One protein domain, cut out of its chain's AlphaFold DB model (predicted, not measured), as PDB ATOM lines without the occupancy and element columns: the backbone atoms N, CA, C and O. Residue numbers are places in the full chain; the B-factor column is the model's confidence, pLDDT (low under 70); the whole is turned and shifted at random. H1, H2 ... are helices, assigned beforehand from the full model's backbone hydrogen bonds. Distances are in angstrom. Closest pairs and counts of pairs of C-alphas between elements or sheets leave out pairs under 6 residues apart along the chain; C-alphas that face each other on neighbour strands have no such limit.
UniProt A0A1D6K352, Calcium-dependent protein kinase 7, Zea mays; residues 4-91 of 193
ATOM      1  N   PHE A   4     -54.348  44.664  19.742       65.22
ATOM      2  CA  PHE A   4     -55.238  43.761  19.009       65.22
ATOM      3  C   PHE A   4     -54.635  42.376  18.799       65.22
ATOM      4  O   PHE A   4     -55.255  41.371  19.131       65.22
ATOM      5  N   LYS A   5     -53.377  42.310  18.346       64.47
ATOM      6  CA  LYS A   5     -52.656  41.042  18.194       64.47
ATOM      7  C   LYS A   5     -52.540  40.313  19.534       64.47
ATOM      8  O   LYS A   5     -52.722  39.104  19.575       64.47
ATOM      9  N   LYS A   6     -52.299  41.032  20.641       64.37
ATOM     10  CA  LYS A   6     -52.275  40.439  21.991       64.37
ATOM     11  C   LYS A   6     -53.641  39.855  22.385       64.37
ATOM     12  O   LYS A   6     -53.682  38.717  22.845       64.37
ATOM     13  N   HIS A   7     -54.734  40.581  22.154       64.45
ATOM     14  CA  HIS A   7     -56.085  40.102  22.458       64.45
ATOM     15  C   HIS A   7     -56.472  38.899  21.590       64.45
ATOM     16  O   HIS A   7     -56.883  37.867  22.107       64.45
ATOM     17  N   ALA A   8     -56.222  38.966  20.280       65.43
ATOM     18  CA  ALA A   8     -56.435  37.846  19.368       65.43
ATOM     19  C   ALA A   8     -55.633  36.603  19.787       65.43
ATOM     20  O   ALA A   8     -56.133  35.479  19.744       65.43
ATOM     21  N   LEU A   9     -54.384  36.784  20.230       64.34
ATOM     22  CA  LEU A   9     -53.575  35.687  20.758       64.34
ATOM     23  C   LEU A   9     -54.199  35.068  22.012       64.34
ATOM     24  O   LEU A   9     -54.225  33.839  22.090       64.34
ATOM     25  N   ARG A  10     -54.713  35.893  22.930       64.50
ATOM     26  CA  ARG A  10     -55.399  35.459  24.151       64.50
ATOM     27  C   ARG A  10     -56.670  34.675  23.840       64.50
ATOM     28  O   ARG A  10     -56.801  33.560  24.325       64.50
ATOM     29  N   VAL A  11     -57.542  35.203  22.982       67.00
ATOM     30  CA  VAL A  11     -58.764  34.515  22.537       67.00
ATOM     31  C   VAL A  11     -58.425  33.128  22.012       67.00
ATOM     32  O   VAL A  11     -59.025  32.139  22.412       67.00
ATOM     33  N   ILE A  12     -57.414  33.017  21.154       64.08
ATOM     34  CA  ILE A  12     -57.023  31.710  20.631       64.08
ATOM     35  C   ILE A  12     -56.459  30.800  21.731       64.08
ATOM     36  O   ILE A  12     -56.734  29.607  21.705       64.08
ATOM     37  N   ALA A  13     -55.670  31.332  22.672       64.18
ATOM     38  CA  ALA A  13     -55.165  30.552  23.803       64.18
ATOM     39  C   ALA A  13     -56.318  29.991  24.659       64.18
ATOM     40  O   ALA A  13     -56.249  28.849  25.103       64.18
ATOM     41  N   GLU A  14     -57.398  30.760  24.821       66.32
ATOM     42  CA  GLU A  14     -58.631  30.342  25.502       66.32
ATOM     43  C   GLU A  14     -59.441  29.301  24.701       66.32
ATOM     44  O   GLU A  14     -60.209  28.544  25.289       66.32
ATOM     45  N   HIS A  15     -59.242  29.216  23.380       65.65
ATOM     46  CA  HIS A  15     -59.913  28.263  22.482       65.65
ATOM     47  C   HIS A  15     -59.020  27.087  22.043       65.65
ATOM     48  O   HIS A  15     -59.385  26.355  21.116       65.65
ATOM     49  N   LEU A  16     -57.855  26.893  22.673       67.64
ATOM     50  CA  LEU A  16     -57.041  25.696  22.451       67.64
ATOM     51  C   LEU A  16     -57.821  24.446  22.854       67.64
ATOM     52  O   LEU A  16     -58.517  24.432  23.874       67.64
ATOM     53  N   SER A  17     -57.677  23.374  22.076       67.52
ATOM     54  CA  SER A  17     -58.236  22.086  22.478       67.52
ATOM     55  C   SER A  17     -57.522  21.559  23.732       67.52
ATOM     56  O   SER A  17     -56.390  21.937  24.039       67.52
ATOM     57  N   VAL A  18     -58.173  20.649  24.464       73.56
ATOM     58  CA  VAL A  18     -57.568  20.001  25.644       73.56
ATOM     59  C   VAL A  18     -56.272  19.273  25.269       73.56
ATOM     60  O   VAL A  18     -55.318  19.293  26.041       73.56
ATOM     61  N   GLU A  19     -56.226  18.671  24.078       73.72
ATOM     62  CA  GLU A  19     -55.038  17.995  23.547       73.72
ATOM     63  C   GLU A  19     -53.922  19.000  23.250       73.72
ATOM     64  O   GLU A  19     -52.794  18.825  23.699       73.72
ATOM     65  N   GLU A  20     -54.245  20.120  22.599       71.37
ATOM     66  CA  GLU A  20     -53.262  21.162  22.300       71.37
ATOM     67  C   GLU A  20     -52.694  21.789  23.569       71.37
ATOM     68  O   GLU A  20     -51.483  21.990  23.662       71.37
ATOM     69  N   ALA A  21     -53.553  22.072  24.550       74.57
ATOM     70  CA  ALA A  21     -53.157  22.569  25.861       74.57
ATOM     71  C   ALA A  21     -52.254  21.566  26.597       74.57
ATOM     72  O   ALA A  21     -51.240  21.963  27.176       74.57
ATOM     73  N   ALA A  22     -52.582  20.270  26.534       79.63
ATOM     74  CA  ALA A  22     -51.760  19.208  27.104       79.63
ATOM     75  C   ALA A  22     -50.382  19.133  26.429       79.63
ATOM     76  O   ALA A  22     -49.378  19.043  27.131       79.63
ATOM     77  N   ASP A  23     -50.316  19.277  25.104       80.99
ATOM     78  CA  ASP A  23     -49.054  19.316  24.361       80.99
ATOM     79  C   ASP A  23     -48.201  20.539  24.731       80.99
ATOM     80  O   ASP A  23     -46.979  20.439  24.815       80.99
ATOM     81  N   ILE A  24     -48.812  21.715  24.964       81.43
ATOM     82  CA  ILE A  24     -48.075  22.901  25.452       81.43
ATOM     83  C   ILE A  24     -47.464  22.613  26.821       81.43
ATOM     84  O   ILE A  24     -46.295  22.918  27.053       81.43
ATOM     85  N   LYS A  25     -48.257  22.025  27.716       84.05
ATOM     86  CA  LYS A  25     -47.828  21.711  29.074       84.05
ATOM     87  C   LYS A  25     -46.710  20.675  29.097       84.05
ATOM     88  O   LYS A  25     -45.695  20.903  29.746       84.05
ATOM     89  N   ASP A  26     -46.859  19.586  28.352       86.90
ATOM     90  CA  ASP A  26     -45.828  18.556  28.217       86.90
ATOM     91  C   ASP A  26     -44.536  19.130  27.613       86.90
ATOM     92  O   ASP A  26     -43.435  18.818  28.071       86.90
ATOM     93  N   MET A  27     -44.654  20.033  26.635       84.52
ATOM     94  CA  MET A  27     -43.512  20.749  26.077       84.52
ATOM     95  C   MET A  27     -42.817  21.625  27.125       84.52
ATOM     96  O   MET A  27     -41.603  21.510  27.279       84.52
ATOM     97  N   PHE A  28     -43.568  22.438  27.872       87.96
ATOM     98  CA  PHE A  28     -43.031  23.278  28.945       87.96
ATOM     99  C   PHE A  28     -42.296  22.438  29.994       87.96
ATOM    100  O   PHE A  28     -41.124  22.669  30.269       87.96
ATOM    101  N   GLU A  29     -42.939  21.384  30.496       90.45
ATOM    102  CA  GLU A  29     -42.355  20.489  31.497       90.45
ATOM    103  C   GLU A  29     -41.113  19.753  30.977       90.45
ATOM    104  O   GLU A  29     -40.222  19.414  31.753       90.45
ATOM    105  N   LYS A  30     -41.012  19.476  29.674       88.90
ATOM    106  CA  LYS A  30     -39.813  18.864  29.076       88.90
ATOM    107  C   LYS A  30     -38.675  19.853  28.844       88.90
ATOM    108  O   LYS A  30     -37.545  19.397  28.645       88.90
ATOM    109  N   MET A  31     -38.981  21.145  28.795       90.46
ATOM    110  CA  MET A  31     -38.028  22.232  28.571       90.46
ATOM    111  C   MET A  31     -37.505  22.816  29.879       90.46
ATOM    112  O   MET A  31     -36.333  23.159  29.928       90.46
ATOM    113  N   ASP A  32     -38.338  22.853  30.920       92.59
ATOM    114  CA  ASP A  32     -37.967  23.238  32.282       92.59
ATOM    115  C   ASP A  32     -37.099  22.119  32.885       92.59
ATOM    116  O   ASP A  32     -37.592  21.077  33.352       92.59
ATOM    117  N   LEU A  33     -35.779  22.279  32.759       91.61
ATOM    118  CA  LEU A  33     -34.789  21.266  33.125       91.61
ATOM    119  C   LEU A  33     -34.498  21.306  34.620       91.61
ATOM    120  O   LEU A  33     -34.253  20.255  35.222       91.61
ATOM    121  N   ASN A  34     -34.500  22.501  35.208       92.75
ATOM    122  CA  ASN A  34     -34.198  22.702  36.620       92.75
ATOM    123  C   ASN A  34     -35.438  22.561  37.536       92.75
ATOM    124  O   ASN A  34     -35.263  22.436  38.750       92.75
ATOM    125  N   LYS A  35     -36.649  22.482  36.966       91.15
ATOM    126  CA  LYS A  35     -37.941  22.364  37.663       91.15
ATOM    127  C   LYS A  35     -38.301  23.579  38.509       91.15
ATOM    128  O   LYS A  35     -38.972  23.427  39.535       91.15
ATOM    129  N   ASP A  36     -37.873  24.766  38.093       93.90
ATOM    130  CA  ASP A  36     -38.227  26.022  38.754       93.90
ATOM    131  C   ASP A  36     -39.551  26.629  38.258       93.90
ATOM    132  O   ASP A  36     -39.996  27.635  38.812       93.90
ATOM    133  N   GLN A  37     -40.234  25.963  37.314       90.47
ATOM    134  CA  GLN A  37     -41.477  26.414  36.672       90.47
ATOM    135  C   GLN A  37     -41.315  27.677  35.825       90.47
ATOM    136  O   GLN A  37     -42.309  28.344  35.526       90.47
ATOM    137  N   MET A  38     -40.089  27.972  35.415       93.13
ATOM    138  CA  MET A  38     -39.741  29.037  34.497       93.13
ATOM    139  C   MET A  38     -38.895  28.452  33.360       93.13
ATOM    140  O   MET A  38     -38.337  27.364  33.459       93.13
ATOM    141  N   LEU A  39     -38.821  29.160  32.236       92.58
ATOM    142  CA  LEU A  39     -37.904  28.828  31.150       92.58
ATOM    143  C   LEU A  39     -36.953  29.984  30.937       92.58
ATOM    144  O   LEU A  39     -37.361  31.037  30.452       92.58
ATOM    145  N   ASN A  40     -35.680  29.790  31.254       93.49
ATOM    146  CA  ASN A  40     -34.661  30.764  30.879       93.49
ATOM    147  C   ASN A  40     -34.312  30.659  29.380       93.49
ATOM    148  O   ASN A  40     -34.759  29.759  28.662       93.49
ATOM    149  N   PHE A  41     -33.478  31.582  28.898       91.32
ATOM    150  CA  PHE A  41     -33.035  31.614  27.502       91.32
ATOM    151  C   PHE A  41     -32.448  30.277  27.009       91.32
ATOM    152  O   PHE A  41     -32.762  29.838  25.900       91.32
ATOM    153  N   ASP A  42     -31.615  29.617  27.818       92.23
ATOM    154  CA  ASP A  42     -30.950  28.370  27.431       92.23
ATOM    155  C   ASP A  42     -31.945  27.205  27.345       92.23
ATOM    156  O   ASP A  42     -31.908  26.424  26.390       92.23
ATOM    157  N   GLU A  43     -32.874  27.109  28.296       93.41
ATOM    158  CA  GLU A  43     -33.953  26.115  28.297       93.41
ATOM    159  C   GLU A  43     -34.904  26.313  27.118       93.41
ATOM    160  O   GLU A  43     -35.221  25.355  26.403       93.41
ATOM    161  N   LEU A  44     -35.290  27.565  26.849       89.14
ATOM    162  CA  LEU A  44     -36.113  27.916  25.700       89.14
ATOM    163  C   LEU A  44     -35.420  27.522  24.390       89.14
ATOM    164  O   LEU A  44     -36.011  26.836  23.553       89.14
ATOM    165  N   LYS A  45     -34.150  27.905  24.226       87.35
ATOM    166  CA  LYS A  45     -33.331  27.569  23.055       87.35
ATOM    167  C   LYS A  45     -33.248  26.059  22.846       87.35
ATOM    168  O   LYS A  45     -33.539  25.567  21.752       87.35
ATOM    169  N   LEU A  46     -32.852  25.319  23.880       87.25
ATOM    170  CA  LEU A  46     -32.707  23.864  23.815       87.25
ATOM    171  C   LEU A  46     -34.030  23.187  23.468       87.25
ATOM    172  O   LEU A  46     -34.057  22.275  22.638       87.25
ATOM    173  N   GLY A  47     -35.125  23.650  24.062       85.45
ATOM    174  CA  GLY A  47     -36.450  23.146  23.765       85.45
ATOM    175  C   GLY A  47     -36.866  23.376  22.322       85.45
ATOM    176  O   GLY A  47     -37.197  22.415  21.632       85.45
ATOM    177  N   LEU A  48     -36.761  24.606  21.819       80.94
ATOM    178  CA  LEU A  48     -37.105  24.927  20.429       80.94
ATOM    179  C   LEU A  48     -36.322  24.056  19.433       80.94
ATOM    180  O   LEU A  48     -36.913  23.494  18.508       80.94
ATOM    181  N   HIS A  49     -35.027  23.841  19.684       79.30
ATOM    182  CA  HIS A  49     -34.208  22.919  18.895       79.30
ATOM    183  C   HIS A  49     -34.688  21.464  18.977       79.30
ATOM    184  O   HIS A  49     -34.736  20.775  17.956       79.30
ATOM    185  N   LYS A  50     -35.056  20.987  20.172       77.08
ATOM    186  CA  LYS A  50     -35.543  19.619  20.401       77.08
ATOM    187  C   LYS A  50     -36.868  19.344  19.686       77.08
ATOM    188  O   LYS A  50     -37.075  18.227  19.218       77.08
ATOM    189  N   PHE A  51     -37.723  20.356  19.553       70.69
ATOM    190  CA  PHE A  51     -38.989  20.278  18.815       70.69
ATOM    191  C   PHE A  51     -38.843  20.573  17.310       70.69
ATOM    192  O   PHE A  51     -39.837  20.745  16.611       70.69
ATOM    193  N   GLY A  52     -37.614  20.577  16.781       64.20
ATOM    194  CA  GLY A  52     -37.347  20.645  15.341       64.20
ATOM    195  C   GLY A  52     -37.245  22.060  14.773       64.20
ATOM    196  O   GLY A  52     -37.013  22.219  13.574       64.20
ATOM    197  N   HIS A  53     -37.350  23.095  15.606       62.59
ATOM    198  CA  HIS A  53     -37.133  24.468  15.181       62.59
ATOM    199  C   HIS A  53     -35.654  24.837  15.374       62.59
ATOM    200  O   HIS A  53     -35.215  25.183  16.469       62.59
ATOM    201  N   GLN A  54     -34.854  24.773  14.304       63.50
ATOM    202  CA  GLN A  54     -33.506  25.355  14.304       63.50
ATOM    203  C   GLN A  54     -33.602  26.881  14.202       63.50
ATOM    204  O   GLN A  54     -33.476  27.457  13.123       63.50
ATOM    205  N   ILE A  55     -33.875  27.526  15.334       67.41
ATOM    206  CA  ILE A  55     -34.006  28.980  15.428       67.41
ATOM    207  C   ILE A  55     -32.643  29.563  15.828       67.41
ATOM    208  O   ILE A  55     -32.066  29.107  16.813       67.41
ATOM    209  N   PRO A  56     -32.099  30.549  15.091       72.77
ATOM    210  CA  PRO A  56     -30.872  31.234  15.486       72.77
ATOM    211  C   PRO A  56     -30.997  31.885  16.869       72.77
ATOM    212  O   PRO A  56     -32.037  32.459  17.178       72.77
ATOM    213  N   ASP A  57     -29.917  31.900  17.654       78.43
ATOM    214  CA  ASP A  57     -29.878  32.487  19.007       78.43
ATOM    215  C   ASP A  57     -30.453  33.905  19.073       78.43
ATOM    216  O   ASP A  57     -31.188  34.238  19.998       78.43
ATOM    217  N   ALA A  58     -30.163  34.729  18.062       72.14
ATOM    218  CA  ALA A  58     -30.722  36.070  17.964       72.14
ATOM    219  C   ALA A  58     -32.256  36.030  17.925       72.14
ATOM    220  O   ALA A  58     -32.904  36.770  18.650       72.14
ATOM    221  N   ASP A  59     -32.843  35.145  17.124       69.59
ATOM    222  CA  ASP A  59     -34.294  35.028  17.025       69.59
ATOM    223  C   ASP A  59     -34.900  34.431  18.309       69.59
ATOM    224  O   ASP A  59     -35.964  34.885  18.720       69.59
ATOM    225  N   VAL A  60     -34.213  33.511  19.001       79.77
ATOM    226  CA  VAL A  60     -34.647  33.018  20.327       79.77
ATOM    227  C   VAL A  60     -34.653  34.137  21.366       79.77
ATOM    228  O   VAL A  60     -35.627  34.276  22.098       79.77
ATOM    229  N   GLN A  61     -33.606  34.966  21.401       79.88
ATOM    230  CA  GLN A  61     -33.473  36.064  22.369       79.88
ATOM    231  C   GLN A  61     -34.635  37.034  22.252       79.88
ATOM    232  O   GLN A  61     -35.159  37.554  23.227       79.88
ATOM    233  N   ILE A  62     -35.076  37.256  21.031       71.28
ATOM    234  CA  ILE A  62     -36.229  38.090  20.814       71.28
ATOM    235  C   ILE A  62     -37.524  37.397  21.201       71.28
ATOM    236  O   ILE A  62     -38.416  38.063  21.718       71.28
ATOM    237  N   LEU A  63     -37.694  36.115  20.870       76.77
ATOM    238  CA  LEU A  63     -38.894  35.391  21.288       76.77
ATOM    239  C   LEU A  63     -39.042  35.464  22.808       76.77
ATOM    240  O   LEU A  63     -40.147  35.687  23.292       76.77
ATOM    241  N   MET A  64     -37.914  35.379  23.514       80.91
ATOM    242  CA  MET A  64     -37.800  35.633  24.941       80.91
ATOM    243  C   MET A  64     -38.286  37.040  25.305       80.91
ATOM    244  O   MET A  64     -39.299  37.173  25.976       80.91
ATOM    245  N   GLU A  65     -37.642  38.090  24.786       78.75
ATOM    246  CA  GLU A  65     -37.994  39.496  25.064       78.75
ATOM    247  C   GLU A  65     -39.444  39.861  24.702       78.75
ATOM    248  O   GLU A  65     -40.010  40.816  25.232       78.75
ATOM    249  N   ALA A  66     -40.042  39.158  23.741       70.37
ATOM    250  CA  ALA A  66     -41.409  39.395  23.303       70.37
ATOM    251  C   ALA A  66     -42.451  38.688  24.180       70.37
ATOM    252  O   ALA A  66     -43.597  39.149  24.225       70.37
ATOM    253  N   ALA A  67     -42.081  37.564  24.798       76.12
ATOM    254  CA  ALA A  67     -42.959  36.752  25.631       76.12
ATOM    255  C   ALA A  67     -42.840  37.095  27.122       76.12
ATOM    256  O   ALA A  67     -43.864  37.055  27.797       76.12
ATOM    257  N   ASP A  68     -41.640  37.469  27.576       82.38
ATOM    258  CA  ASP A  68     -41.315  37.912  28.937       82.38
ATOM    259  C   ASP A  68     -41.984  39.268  29.213       82.38
ATOM    260  O   ASP A  68     -41.466  40.347  28.905       82.38
ATOM    261  N   ALA A  69     -43.225  39.205  29.684       73.83
ATOM    262  CA  ALA A  69     -44.092  40.353  29.877       73.83
ATOM    263  C   ALA A  69     -43.778  41.088  31.181       73.83
ATOM    264  O   ALA A  69     -44.049  42.294  31.265       73.83
ATOM    265  N   ASP A  70     -43.239  40.388  32.181       81.56
ATOM    266  CA  ASP A  70     -42.820  40.977  33.453       81.56
ATOM    267  C   ASP A  70     -41.352  41.456  33.452       81.56
ATOM    268  O   ASP A  70     -40.984  42.305  34.271       81.56
ATOM    269  N   GLY A  71     -40.551  41.016  32.477       81.54
ATOM    270  CA  GLY A  71     -39.159  41.409  32.289       81.54
ATOM    271  C   GLY A  71     -38.199  40.732  33.265       81.54
ATOM    272  O   GLY A  71     -37.148  41.312  33.569       81.54
ATOM    273  N   ASN A  72     -38.554  39.567  33.810       87.11
ATOM    274  CA  ASN A  72     -37.729  38.845  34.777       87.11
ATOM    275  C   ASN A  72     -36.590  38.033  34.118       87.11
ATOM    276  O   ASN A  72     -35.711  37.523  34.819       87.11
ATOM    277  N   GLY A  73     -36.561  37.953  32.784       88.21
ATOM    278  CA  GLY A  73     -35.555  37.235  32.003       88.21
ATOM    279  C   GLY A  73     -35.811  35.732  31.871       88.21
ATOM    280  O   GLY A  73     -34.921  35.010  31.422       88.21
ATOM    281  N   SER A  74     -36.988  35.259  32.273       92.59
ATOM    282  CA  SER A  74     -37.475  33.878  32.203       92.59
ATOM    283  C   SER A  74     -38.951  33.880  31.773       92.59
ATOM    284  O   SER A  74     -39.627  34.887  31.925       92.59
ATOM    285  N   LEU A  75     -39.460  32.784  31.204       87.92
ATOM    286  CA  LEU A  75     -40.878  32.672  30.841       87.92
ATOM    287  C   LEU A  75     -41.601  31.789  31.839       87.92
ATOM    288  O   LEU A  75     -41.248  30.614  31.973       87.92
ATOM    289  N   ASP A  76     -42.640  32.313  32.473       88.39
ATOM    290  CA  ASP A  76     -43.577  31.464  33.197       88.39
ATOM    291  C   ASP A  76     -44.439  30.625  32.230       88.39
ATOM    292  O   ASP A  76     -44.399  30.768  31.000       88.39
ATOM    293  N   TYR A  77     -45.246  29.714  32.776       83.80
ATOM    294  CA  TYR A  77     -46.122  28.874  31.958       83.80
ATOM    295  C   TYR A  77     -47.106  29.683  31.088       83.80
ATOM    296  O   TYR A  77     -47.351  29.317  29.940       83.80
ATOM    297  N   GLY A  78     -47.676  30.778  31.595       78.84
ATOM    298  CA  GLY A  78     -48.610  31.625  30.847       78.84
ATOM    299  C   GLY A  78     -47.937  32.385  29.700       78.84
ATOM    300  O   GLY A  78     -48.474  32.461  28.585       78.84
ATOM    301  N   GLU A  79     -46.732  32.894  29.934       83.25
ATOM    302  CA  GLU A  79     -45.890  33.532  28.922       83.25
ATOM    303  C   GLU A  79     -45.450  32.521  27.858       83.25
ATOM    304  O   GLU A  79     -45.568  32.773  26.653       83.25
ATOM    305  N   PHE A  80     -45.059  31.317  28.278       83.82
ATOM    306  CA  PHE A  80     -44.707  30.241  27.362       83.82
ATOM    307  C   PHE A  80     -45.895  29.720  26.555       83.82
ATOM    308  O   PHE A  80     -45.733  29.398  25.377       83.82
ATOM    309  N   VAL A  81     -47.097  29.645  27.137       80.33
ATOM    310  CA  VAL A  81     -48.320  29.331  26.385       80.33
ATOM    311  C   VAL A  81     -48.514  30.380  25.302       80.33
ATOM    312  O   VAL A  81     -48.688  30.019  24.141       80.33
ATOM    313  N   THR A  82     -48.390  31.663  25.642       74.12
ATOM    314  CA  THR A  82     -48.504  32.763  24.673       74.12
ATOM    315  C   THR A  82     -47.494  32.610  23.532       74.12
ATOM    316  O   THR A  82     -47.867  32.710  22.356       74.12
ATOM    317  N   LEU A  83     -46.239  32.290  23.858       77.17
ATOM    318  CA  LEU A  83     -45.182  32.029  22.883       77.17
ATOM    319  C   LEU A  83     -45.464  30.787  22.024       77.17
ATOM    320  O   LEU A  83     -45.375  30.841  20.801       77.17
ATOM    321  N   SER A  84     -45.835  29.670  22.641       74.93
ATOM    322  CA  SER A  84     -46.095  28.383  21.982       74.93
ATOM    323  C   SER A  84     -47.265  28.461  21.019       74.93
ATOM    324  O   SER A  84     -47.224  27.929  19.908       74.93
ATOM    325  N   VAL A  85     -48.311  29.150  21.454       70.68
ATOM    326  CA  VAL A  85     -49.477  29.491  20.658       70.68
ATOM    327  C   VAL A  85     -49.049  30.350  19.469       70.68
ATOM    328  O   VAL A  85     -49.501  30.106  18.356       70.68
ATOM    329  N   HIS A  86     -48.147  31.315  19.658       67.48
ATOM    330  CA  HIS A  86     -47.602  32.121  18.565       67.48
ATOM    331  C   HIS A  86     -46.762  31.299  17.569       67.48
ATOM    332  O   HIS A  86     -46.944  31.436  16.361       67.48
ATOM    333  N   LEU A  87     -45.891  30.410  18.056       66.77
ATOM    334  CA  LEU A  87     -45.024  29.564  17.227       66.77
ATOM    335  C   LEU A  87     -45.819  28.553  16.393       66.77
ATOM    336  O   LEU A  87     -45.570  28.423  15.194       66.77
ATOM    337  N   ARG A  88     -46.826  27.895  16.986       64.30
ATOM    338  CA  ARG A  88     -47.732  26.980  16.264       64.30
ATOM    339  C   ARG A  88     -48.566  27.699  15.199       64.30
ATOM    340  O   ARG A  88     -48.814  27.142  14.132       64.30
ATOM    341  N   LYS A  89     -48.951  28.955  15.450       58.74
ATOM    342  CA  LYS A  89     -49.781  29.775  14.545       58.74
ATOM    343  C   LYS A  89     -49.109  30.204  13.254       58.74
ATOM    344  O   LYS A  89     -49.823  30.482  12.298       58.74
ATOM    345  N   ILE A  90     -47.778  30.262  13.194       48.59
ATOM    346  CA  ILE A  90     -47.103  30.529  11.914       48.59
ATOM    347  C   ILE A  90     -47.406  29.391  10.914       48.59
ATOM    348  O   ILE A  90     -47.363  29.622   9.708       48.59
ATOM    349  N   GLY A  91     -47.780  28.195  11.394       51.16
ATOM    350  CA  GLY A  91     -48.104  27.042  10.553       51.16
ATOM    351  C   GLY A  91     -49.586  26.664  10.418       51.16
ATOM    352  O   GLY A  91     -49.931  26.078   9.396       51.16
TER     353      GLY A  91
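Overview. This is residues 4 to 91 of the 193 residues of the protein "Calcium-dependent protein kinase 7" of Zea mays (UniProt A0A1D6K352). H2, the longest helix, is one side of an open ring that H1, H2, H3 and H4 make in chain order, and H5 runs through the middle of it, packed on H1, H2 and H4 but not on H3. The ring is not closed, for H1 and H4 stay apart. The printed part has 88 residues, with five named helices in the order H1 to H5 and no named strand, and its class is all helix. It is compact, with a radius of gyration of the C-alphas of 12.2 A, and rounded, spanning 29 by 26 by 25 A.

Arrangement. H2, residues 18 to 31, touches H5, residues 77 to 89, with residues 24 to 28 alone; the closest C-alphas, of Ile 24 and Val 81, are 6.5 A apart, at a steep tilt of 67 degrees, opposite ways. H5 is the hub, touching three helices. With residues 81 to 86 alone it touches H1, residues 4 to 14, about perpendicular at 78 degrees, closest at the C-alphas of Ala 13 and Val 85, 6.6 A. With residues 79 to 83 alone it touches H4, residues 57 to 67, closest at the C-alphas of Ala 67 and Glu 79, 5.5 A. H2 touches H3, residues 41 to 50, with residues 27 to 31 alone, closest at the C-alphas of Met 31 and Gly 47, 5.1 A. H3 touches H4 at a tilt of 68 degrees, only just steep, closest at the C-alphas of Lys 45 and Val 60, 6.2 A. Residues 39 to 40 pair antiparallel with residues 74 to 75. In H1, H2, H3, H4 and H5 every O i to N i+4 pair is within hydrogen-bond range.

Along the chain. H2 measures 19.9 A from first to last C-alpha, beginning at C-alpha 18 (-57.568, 20.001, 25.644). H5 measures 17.8 A and ends at C-alpha 89 (-49.781, 29.775, 14.545).

Size, cuts and confidence. The two C-alphas farthest apart, of Phe 4 and Asn 34, are 34.6 A apart. The printed part has no cut and no long link. Residues 4 to 17, 52 to 55, 59 and 86 to 91 have pLDDT under 70.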